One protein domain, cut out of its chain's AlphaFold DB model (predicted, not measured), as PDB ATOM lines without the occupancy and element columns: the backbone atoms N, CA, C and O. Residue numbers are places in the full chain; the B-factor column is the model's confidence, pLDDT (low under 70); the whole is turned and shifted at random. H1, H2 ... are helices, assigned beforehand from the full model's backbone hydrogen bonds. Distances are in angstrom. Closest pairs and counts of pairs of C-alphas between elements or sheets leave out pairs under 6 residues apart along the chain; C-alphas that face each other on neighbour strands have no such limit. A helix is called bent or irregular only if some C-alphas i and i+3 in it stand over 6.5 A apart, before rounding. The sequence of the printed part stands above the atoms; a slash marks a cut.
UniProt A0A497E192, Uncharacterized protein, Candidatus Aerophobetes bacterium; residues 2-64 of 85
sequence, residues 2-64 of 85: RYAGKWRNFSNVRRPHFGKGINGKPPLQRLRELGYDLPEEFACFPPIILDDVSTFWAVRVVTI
ATOM      1  N   ARG A   2      27.853  32.729 -30.308       66.69
ATOM      2  CA  ARG A   2      27.717  31.255 -30.489       66.69
ATOM      3  C   ARG A   2      26.997  30.818 -31.778       66.69
ATOM      4  O   ARG A   2      27.428  29.875 -32.430       66.69
ATOM      5  N   TYR A   3      25.933  31.515 -32.171       77.38
ATOM      6  CA  TYR A   3      25.184  31.195 -33.393       77.38
ATOM      7  C   TYR A   3      25.964  31.512 -34.675       77.38
ATOM      8  O   TYR A   3      25.890  30.756 -35.637       77.38
ATOM      9  N   ALA A   4      26.775  32.573 -34.673       79.81
ATOM     10  CA  ALA A   4      27.590  32.950 -35.828       79.81
ATOM     11  C   ALA A   4      28.675  31.906 -36.149       79.81
ATOM     12  O   ALA A   4      29.013  31.716 -37.313       79.81
ATOM     13  N   GLY A   5      29.203  31.208 -35.136       83.12
ATOM     14  CA  GLY A   5      30.125  30.084 -35.336       83.12
ATOM     15  C   GLY A   5      29.443  28.886 -36.004       83.12
ATOM     16  O   GLY A   5      29.969  28.335 -36.965       83.12
ATOM     17  N   LYS A   6      28.220  28.547 -35.568       85.81
ATOM     18  CA  LYS A   6      27.422  27.461 -36.165       85.81
ATOM     19  C   LYS A   6      27.112  27.713 -37.642       85.81
ATOM     20  O   LYS A   6      27.246  26.803 -38.450       85.81
ATOM     21  N   TRP A   7      26.755  28.948 -38.001       86.06
ATOM     22  CA  TRP A   7      26.510  29.329 -39.396       86.06
ATOM     23  C   TRP A   7      27.760  29.225 -40.275       86.06
ATOM     24  O   TRP A   7      27.662  28.830 -41.439       86.06
ATOM     25  N   ARG A   8      28.935  29.528 -39.713       88.12
ATOM     26  CA  ARG A   8      30.223  29.376 -40.400       88.12
ATOM     27  C   ARG A   8      30.578  27.916 -40.626       88.12
ATOM     28  O   ARG A   8      30.841  27.542 -41.763       88.12
ATOM     29  N   ASN A   9      30.479  27.089 -39.583       88.69
ATOM     30  CA  ASN A   9      30.678  25.644 -39.701       88.69
ATOM     31  C   ASN A   9      29.712  25.046 -40.735       88.69
ATOM     32  O   ASN A   9      30.146  24.346 -41.645       88.69
ATOM     33  N   PHE A  10      28.424  25.399 -40.672       90.06
ATOM     34  CA  PHE A  10      27.453  24.939 -41.658       90.06
ATOM     35  C   PHE A  10      27.862  25.329 -43.083       90.06
ATOM     36  O   PHE A  10      27.899  24.471 -43.959       90.06
ATOM     37  N   SER A  11      28.236  26.590 -43.307       88.81
ATOM     38  CA  SER A  11      28.613  27.090 -44.635       88.81
ATOM     39  C   SER A  11      29.900  26.464 -45.182       88.81
ATOM     40  O   SER A  11      29.947  26.139 -46.363       88.81
ATOM     41  N   ASN A  12      30.926  26.288 -44.347       92.44
ATOM     42  CA  ASN A  12      32.260  25.853 -44.772       92.44
ATOM     43  C   ASN A  12      32.443  24.318 -44.766       92.44
ATOM     44  O   ASN A  12      33.266  23.806 -45.526       92.44
ATOM     45  N   VAL A  13      31.701  23.584 -43.924       92.81
ATOM     46  CA  VAL A  13      31.893  22.133 -43.700       92.81
ATOM     47  C   VAL A  13      30.747  21.290 -44.242       92.81
ATOM     48  O   VAL A  13      30.982  20.194 -44.738       92.81
ATOM     49  N   ARG A  14      29.500  21.763 -44.133       91.75
ATOM     50  CA  ARG A  14      28.316  20.916 -44.365       91.75
ATOM     51  C   ARG A  14      27.545  21.274 -45.624       91.75
ATOM     52  O   ARG A  14      26.959  20.398 -46.249       91.75
ATOM     53  N   ARG A  15      27.489  22.560 -45.966       92.56
ATOM     54  CA  ARG A  15      26.678  23.060 -47.070       92.56
ATOM     55  C   ARG A  15      27.310  22.652 -48.407       92.56
ATOM     56  O   ARG A  15      28.484  22.948 -48.614       92.56
ATOM     57  N   PRO A  16      26.549  22.036 -49.323       92.75
ATOM     58  CA  PRO A  16      26.964  21.859 -50.711       92.75
ATOM     59  C   PRO A  16      27.127  23.208 -51.417       92.75
ATOM     60  O   PRO A  16      26.254  24.074 -51.301       92.75
ATOM     61  N   HIS A  17      28.210  23.381 -52.176       90.25
ATOM     62  CA  HIS A  17      28.425  24.565 -53.014       90.25
ATOM     63  C   HIS A  17      28.557  24.177 -54.483       90.25
ATOM     64  O   HIS A  17      29.191  23.187 -54.831       90.25
ATOM     65  N   PHE A  18      27.960  24.986 -55.353       88.31
ATOM     66  CA  PHE A  18      27.900  24.741 -56.799       88.31
ATOM     67  C   PHE A  18      28.642  25.816 -57.600       88.31
ATOM     68  O   PHE A  18      28.395  25.988 -58.790       88.31
ATOM     69  N   GLY A  19      29.558  26.531 -56.939       84.25
ATOM     70  CA  GLY A  19      30.526  27.400 -57.602       84.25
ATOM     71  C   GLY A  19      31.401  26.619 -58.584       84.25
ATOM     72  O   GLY A  19      31.454  25.379 -58.568       84.25
ATOM     73  N   LYS A  20      32.090  27.349 -59.457       82.69
ATOM     74  CA  LYS A  20      32.880  26.766 -60.544       82.69
ATOM     75  C   LYS A  20      33.934  25.811 -59.971       82.69
ATOM     76  O   LYS A  20      34.768  26.196 -59.164       82.69
ATOM     77  N   GLY A  21      33.904  24.546 -60.393       82.81
ATOM     78  CA  GLY A  21      34.885  23.547 -59.953       82.81
ATOM     79  C   GLY A  21      34.729  23.062 -58.503       82.81
ATOM     80  O   GLY A  21      35.655  22.431 -57.988       82.81
ATOM     81  N   ILE A  22      33.589  23.328 -57.849       89.00
ATOM     82  CA  ILE A  22      33.276  22.833 -56.497       89.00
ATOM     83  C   ILE A  22      32.456  21.528 -56.531       89.00
ATOM     84  O   ILE A  22      32.588  20.691 -55.641       89.00
ATOM     85  N   ASN A  23      31.642  21.317 -57.574       90.38
ATOM     86  CA  ASN A  23      30.877  20.083 -57.823       90.38
ATOM     87  C   ASN A  23      30.021  19.608 -56.631       90.38
ATOM     88  O   ASN A  23      29.996  18.421 -56.310       90.38
ATOM     89  N   GLY A  24      29.335  20.528 -55.947       92.88
ATOM     90  CA  GLY A  24      28.457  20.204 -54.818       92.88
ATOM     91  C   GLY A  24      29.194  19.924 -53.508       92.88
ATOM     92  O   GLY A  24      28.555  19.601 -52.509       92.88
ATOM     93  N   LYS A  25      30.524  20.047 -53.473       93.75
ATOM     94  CA  LYS A  25      31.316  19.771 -52.271       93.75
ATOM     95  C   LYS A  25      31.341  20.978 -51.325       93.75
ATOM     96  O   LYS A  25      31.263  22.122 -51.774       93.75
ATOM     97  N   PRO A  26      31.481  20.763 -50.012       93.50
ATOM     98  CA  PRO A  26      31.791  21.842 -49.086       93.50
ATOM     99  C   PRO A  26      33.197  22.426 -49.337       93.50
ATOM    100  O   PRO A  26      34.103  21.688 -49.740       93.50
ATOM    101  N   PRO A  27      33.434  23.719 -49.044       92.62
ATOM    102  CA  PRO A  27      34.714  24.382 -49.276       92.62
ATOM    103  C   PRO A  27      35.893  23.685 -48.596       92.62
ATOM    104  O   PRO A  27      36.942  23.513 -49.212       92.62
ATOM    105  N   LEU A  28      35.715  23.215 -47.355       93.38
ATOM    106  CA  LEU A  28      36.764  22.489 -46.636       93.38
ATOM    107  C   LEU A  28      37.144  21.177 -47.342       93.38
ATOM    108  O   LEU A  28      38.323  20.842 -47.428       93.38
ATOM    109  N   GLN A  29      36.163  20.449 -47.883       93.50
ATOM    110  CA  GLN A  29      36.435  19.229 -48.645       93.50
ATOM    111  C   GLN A  29      37.209  19.553 -49.923       93.50
ATOM    112  O   GLN A  29      38.189  18.878 -50.233       93.50
ATOM    113  N   ARG A  30      36.812  20.609 -50.645       92.25
ATOM    114  CA  ARG A  30      37.517  21.014 -51.863       92.25
ATOM    115  C   ARG A  30      38.959  21.441 -51.580       92.25
ATOM    116  O   ARG A  30      39.841  21.082 -52.349       92.25
ATOM    117  N   LEU A  31      39.215  22.143 -50.474       90.94
ATOM    118  CA  LEU A  31      40.573  22.491 -50.036       90.94
ATOM    119  C   LEU A  31      41.439  21.255 -49.780       90.94
ATOM    120  O   LEU A  31      42.576  21.200 -50.240       90.94
ATOM    121  N   ARG A  32      40.897  20.237 -49.108       92.81
ATOM    122  CA  ARG A  32      41.627  18.980 -48.879       92.81
ATOM    123  C   ARG A  32      41.987  18.283 -50.187       92.81
ATOM    124  O   ARG A  32      43.106  17.812 -50.344       92.81
ATOM    125  N   GLU A  33      41.083  18.295 -51.163       93.50
ATOM    126  CA  GLU A  33      41.351  17.764 -52.509       93.50
ATOM    127  C   GLU A  33      42.393  18.571 -53.292       93.50
ATOM    128  O   GLU A  33      43.016  18.038 -54.206       93.50
ATOM    129  N   LEU A  34      42.584  19.846 -52.950       91.25
ATOM    130  CA  LEU A  34      43.660  20.684 -53.484       91.25
ATOM    131  C   LEU A  34      45.005  20.451 -52.768       91.25
ATOM    132  O   LEU A  34      45.995  21.072 -53.143       91.25
ATOM    133  N   GLY A  35      45.055  19.562 -51.769       94.00
ATOM    134  CA  GLY A  35      46.271  19.202 -51.037       94.00
ATOM    135  C   GLY A  35      46.475  19.951 -49.718       94.00
ATOM    136  O   GLY A  35      47.529  19.809 -49.103       94.00
ATOM    137  N   TYR A  36      45.493  20.733 -49.259       90.56
ATOM    138  CA  TYR A  36      45.575  21.410 -47.964       90.56
ATOM    139  C   TYR A  36      45.109  20.487 -46.832       90.56
ATOM    140  O   TYR A  36      43.912  20.232 -46.681       90.56
ATOM    141  N   ASP A  37      46.045  20.023 -46.005       91.50
ATOM    142  CA  ASP A  37      45.740  19.247 -44.800       91.50
ATOM    143  C   ASP A  37      45.283  20.175 -43.663       91.50
ATOM    144  O   ASP A  37      46.079  20.685 -42.875       91.50
ATOM    145  N   LEU A  38      43.983  20.487 -43.651       90.38
ATOM    146  CA  LEU A  38      43.386  21.445 -42.720       90.38
ATOM    147  C   LEU A  38      42.373  20.781 -41.776       90.38
ATOM    148  O   LEU A  38      41.491  20.027 -42.230       90.38
ATOM    149  N   PRO A  39      42.432  21.112 -40.472       91.38
ATOM    150  CA  PRO A  39      41.488  20.606 -39.485       91.38
ATOM    151  C   PRO A  39      40.118  21.293 -39.634       91.38
ATOM    152  O   PRO A  39      39.997  22.337 -40.280       91.38
ATOM    153  N   GLU A  40      39.053  20.720 -39.065       88.75
ATOM    154  CA  GLU A  40      37.700  21.295 -39.191       88.75
ATOM    155  C   GLU A  40      37.582  22.652 -38.484       88.75
ATOM    156  O   GLU A  40      36.835  23.526 -38.921       88.75
ATOM    157  N   GLU A  41      38.383  22.882 -37.449       89.62
ATOM    158  CA  GLU A  41      38.512  24.146 -36.729       89.62
ATOM    159  C   GLU A  41      38.900  25.296 -37.663       89.62
ATOM    160  O   GLU A  41      38.507  26.439 -37.423       89.62
ATOM    161  N   PHE A  42      39.588  25.005 -38.771       87.81
ATOM    162  CA  PHE A  42      39.875  25.997 -39.801       87.81
ATOM    163  C   PHE A  42      38.589  26.575 -40.419       87.81
ATOM    164  O   PHE A  42      38.522  27.745 -40.784       87.81
ATOM    165  N   ALA A  43      37.503  25.807 -40.461       84.38
ATOM    166  CA  ALA A  43      36.210  26.282 -40.939       84.38
ATOM    167  C   ALA A  43      35.529  27.293 -39.994       84.38
ATOM    168  O   ALA A  43      34.515  27.889 -40.376       84.38
ATOM    169  N   CYS A  44      36.064  27.506 -38.783       83.62
ATOM    170  CA  CYS A  44      35.615  28.550 -37.856       83.62
ATOM    171  C   CYS A  44      36.131  29.949 -38.232       83.62
ATOM    172  O   CYS A  44      35.588  30.945 -37.739       83.62
ATOM    173  N   PHE A  45      37.140  30.041 -39.105       81.94
ATOM    174  CA  PHE A  45      37.590  31.301 -39.692       81.94
ATOM    175  C   PHE A  45      36.511  31.900 -40.614       81.94
ATOM    176  O   PHE A  45      35.524  31.229 -40.935       81.94
ATOM    177  N   PRO A  46      36.608  33.194 -40.984       79.19
ATOM    178  CA  PRO A  46      35.731  33.808 -41.985       79.19
ATOM    179  C   PRO A  46      35.511  32.937 -43.242       79.19
ATOM    180  O   PRO A  46      36.289  32.022 -43.502       79.19
ATOM    181  N   PRO A  47      34.420  33.189 -43.994       80.94
ATOM    182  CA  PRO A  47      34.000  32.347 -45.114       80.94
ATOM    183  C   PRO A  47      35.141  32.010 -46.076       80.94
ATOM    184  O   PRO A  47      35.886  32.896 -46.491       80.94
ATOM    185  N   ILE A  48      35.250  30.730 -46.430       80.44
ATOM    186  CA  ILE A  48      36.249  30.249 -47.385       80.44
ATOM    187  C   ILE A  48      35.718  30.535 -48.790       80.44
ATOM    188  O   ILE A  48      34.703  29.972 -49.196       80.44
ATOM    189  N   ILE A  49      36.405  31.410 -49.523       82.19
ATOM    190  CA  ILE A  49      36.084  31.746 -50.912       82.19
ATOM    191  C   ILE A  49      37.086  31.022 -51.808       82.19
ATOM    192  O   ILE A  49      38.290  31.215 -51.665       82.19
ATOM    193  N   LEU A  50      36.579  30.171 -52.699       82.12
ATOM    194  CA  LEU A  50      37.380  29.394 -53.654       82.12
ATOM    195  C   LEU A  50      37.165  29.834 -55.109       82.12
ATOM    196  O   LEU A  50      37.755  29.252 -56.013       82.12
ATOM    197  N   ASP A  51      36.307  30.828 -55.331       78.19
ATOM    198  CA  ASP A  51      36.063  31.399 -56.650       78.19
ATOM    199  C   ASP A  51      37.136  32.432 -57.015       78.19
ATOM    200  O   ASP A  51      37.747  33.063 -56.146       78.19
ATOM    201  N   ASP A  52      37.303  32.651 -58.319       71.44
ATOM    202  CA  ASP A  52      38.088  33.761 -58.852       71.44
ATOM    203  C   ASP A  52      37.421  35.087 -58.453       71.44
ATOM    204  O   ASP A  52      36.498  35.582 -59.106       71.44
ATOM    205  N   VAL A  53      37.883  35.688 -57.357       67.75
ATOM    206  CA  VAL A  53      37.475  37.041 -56.985       67.75
ATOM    207  C   VAL A  53      38.181  37.996 -57.940       67.75
ATOM    208  O   VAL A  53      39.369  38.275 -57.787       67.75
ATOM    209  N   SER A  54      37.456  38.480 -58.952       58.44
ATOM    210  CA  SER A  54      37.964  39.488 -59.885       58.44
ATOM    211  C   SER A  54      38.463  40.700 -59.101       58.44
ATOM    212  O   SER A  54      37.682  41.512 -58.622       58.44
ATOM    213  N   THR A  55      39.779  40.863 -58.989       56.44
ATOM    214  CA  THR A  55      40.397  42.052 -58.386       56.44
ATOM    215  C   THR A  55      40.265  43.284 -59.281       56.44
ATOM    216  O   THR A  55      40.776  44.350 -58.935       56.44
ATOM    217  N   PHE A  56      39.558  43.183 -60.415       54.47
ATOM    218  CA  PHE A  56      39.427  44.249 -61.401       54.47
ATOM    219  C   PHE A  56      38.946  45.568 -60.782       54.47
ATOM    220  O   PHE A  56      39.435  46.629 -61.155       54.47
ATOM    221  N   TRP A  57      38.065  45.529 -59.781       50.03
ATOM    222  CA  TRP A  57      37.617  46.731 -59.066       50.03
ATOM    223  C   TRP A  57      38.627  47.253 -58.030       50.03
ATOM    224  O   TRP A  57      38.726  48.464 -57.849       50.03
ATOM    225  N   ALA A  58      39.424  46.386 -57.399       54.19
ATOM    226  CA  ALA A  58      40.449  46.791 -56.429       54.19
ATOM    227  C   ALA A  58      41.680  47.435 -57.098       54.19
ATOM    228  O   ALA A  58      42.340  48.292 -56.513       54.19
ATOM    229  N   VAL A  59      41.971  47.066 -58.348       50.47
ATOM    230  CA  VAL A  59      43.157  47.537 -59.080       50.47
ATOM    231  C   VAL A  59      42.938  48.917 -59.728       50.47
ATOM    232  O   VAL A  59      43.899  49.667 -59.901       50.47
ATOM    233  N   ARG A  60      41.699  49.352 -60.018       42.91
ATOM    234  CA  ARG A  60      41.469  50.664 -60.675       42.91
ATOM    235  C   ARG A  60      41.795  51.882 -59.809       42.91
ATOM    236  O   ARG A  60      42.117  52.925 -60.368       42.91
ATOM    237  N   VAL A  61      41.774  51.761 -58.481       45.03
ATOM    238  CA  VAL A  61      42.140  52.877 -57.585       45.03
ATOM    239  C   VAL A  61      43.662  53.022 -57.465       45.03
ATOM    240  O   VAL A  61      44.166  54.127 -57.303       45.03
ATOM    241  N   VAL A  62      44.414  51.928 -57.624       47.25
ATOM    242  CA  VAL A  62      45.884  51.931 -57.510       47.25
ATOM    243  C   VAL A  62      46.575  52.241 -58.848       47.25
ATOM    244  O   VAL A  62      47.704  52.726 -58.866       47.25
ATOM    245  N   THR A  63      45.901  52.033 -59.985       35.16
ATOM    246  CA  THR A  63      46.555  52.051 -61.314       35.16
ATOM    247  C   THR A  63      46.346  53.336 -62.128       35.16
ATOM    248  O   THR A  63      46.537  53.326 -63.339       35.16
ATOM    249  N   ILE A  64      46.036  54.479 -61.497       48.12
ATOM    250  CA  ILE A  64      46.199  55.805 -62.151       48.12
ATOM    251  C   ILE A  64      47.673  56.278 -62.078       48.12
ATOM    252  O   ILE A  64      48.020  57.391 -62.448       48.12
TER     253      ILE A  64
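Overview. This is residues 2 to 64 of the 85 residues of an uncharacterized protein of Candidatus Aerophobetes bacterium (UniProt A0A497E192). A small helical body with a long free tail: the first helix, H1, is met near its last residues by the short helix H2, while the still shorter H3 packs beside H1. From this body residues 53 to 64 stick out as an arm that holds the small helix H4, and this arm makes much of the length. The printed part has 63 residues with four named helices, in the order H1, H2, H3, H4, and no named strand; the class is all helix. The whole is loose, with a radius of gyration of the C-alphas of 14.3 A, and spans 42 by 29 by 21 A.

Arrangement. Start with H1, residues 2 to 14, and look at its residues 12 to 13, which alone touch H2, residues 27 to 33. The closest C-alphas of the two are those of Asn 12 and Pro 27, 5.3 A apart. H1 and H2 run the same way at a steep tilt of 40 degrees. H1 also touches H3, residues 40 to 44, and here the closest C-alphas are those of Asn 12 and Ala 43, at 5.5 A. H2 and H3 are close but not clearly touching, with the closest C-alphas, those of Leu 28 and Ala 43, 6.9 A apart. H4, residues 56 to 62, is apart from H1, H2 and H3. In H1 and H2 every O i to N i+4 pair is within hydrogen-bond range; in H3 it is 0 of 1, with 2 of 2 O i to N i+3 pairs within range, and in H4 0 of 3, with 1 of 4.

Along the chain. Find C-alpha 2 at (27.717, 31.255, -30.489); from there H1 runs 17.3 A to C-alpha 14. Next find C-alpha 27 at (34.714, 24.382, -49.276), where H2 begins; it runs 9.9 A to C-alpha 33. H3 runs 7.7 A from Glu 40 to Cys 44. H4 runs 10.8 A from Phe 56 and ends at C-alpha 62, at (45.884, 51.931, -57.510). H1 and H4 are neither bent nor irregular, but only just: C-alphas 11 and 14 are 6.2 A apart, and C-alphas 58 and 61 are 6.4 A apart.

Size, cuts and confidence. The two C-alphas farthest apart are those of Arg 2 and Ile 64, 44.1 A. Without residues 53 to 64, which stand free, the body spans 31 by 22 by 18 A. The printed part has no cut. The links H1 to H2 and H3 to H4 are long, with 12 and 11 residues, and H2 to H3 is short, with 6. The mean pLDDT of the printed part is 80.4; residue 2 and residues 53 to 64 are under 70, and H4 has a mean of 49.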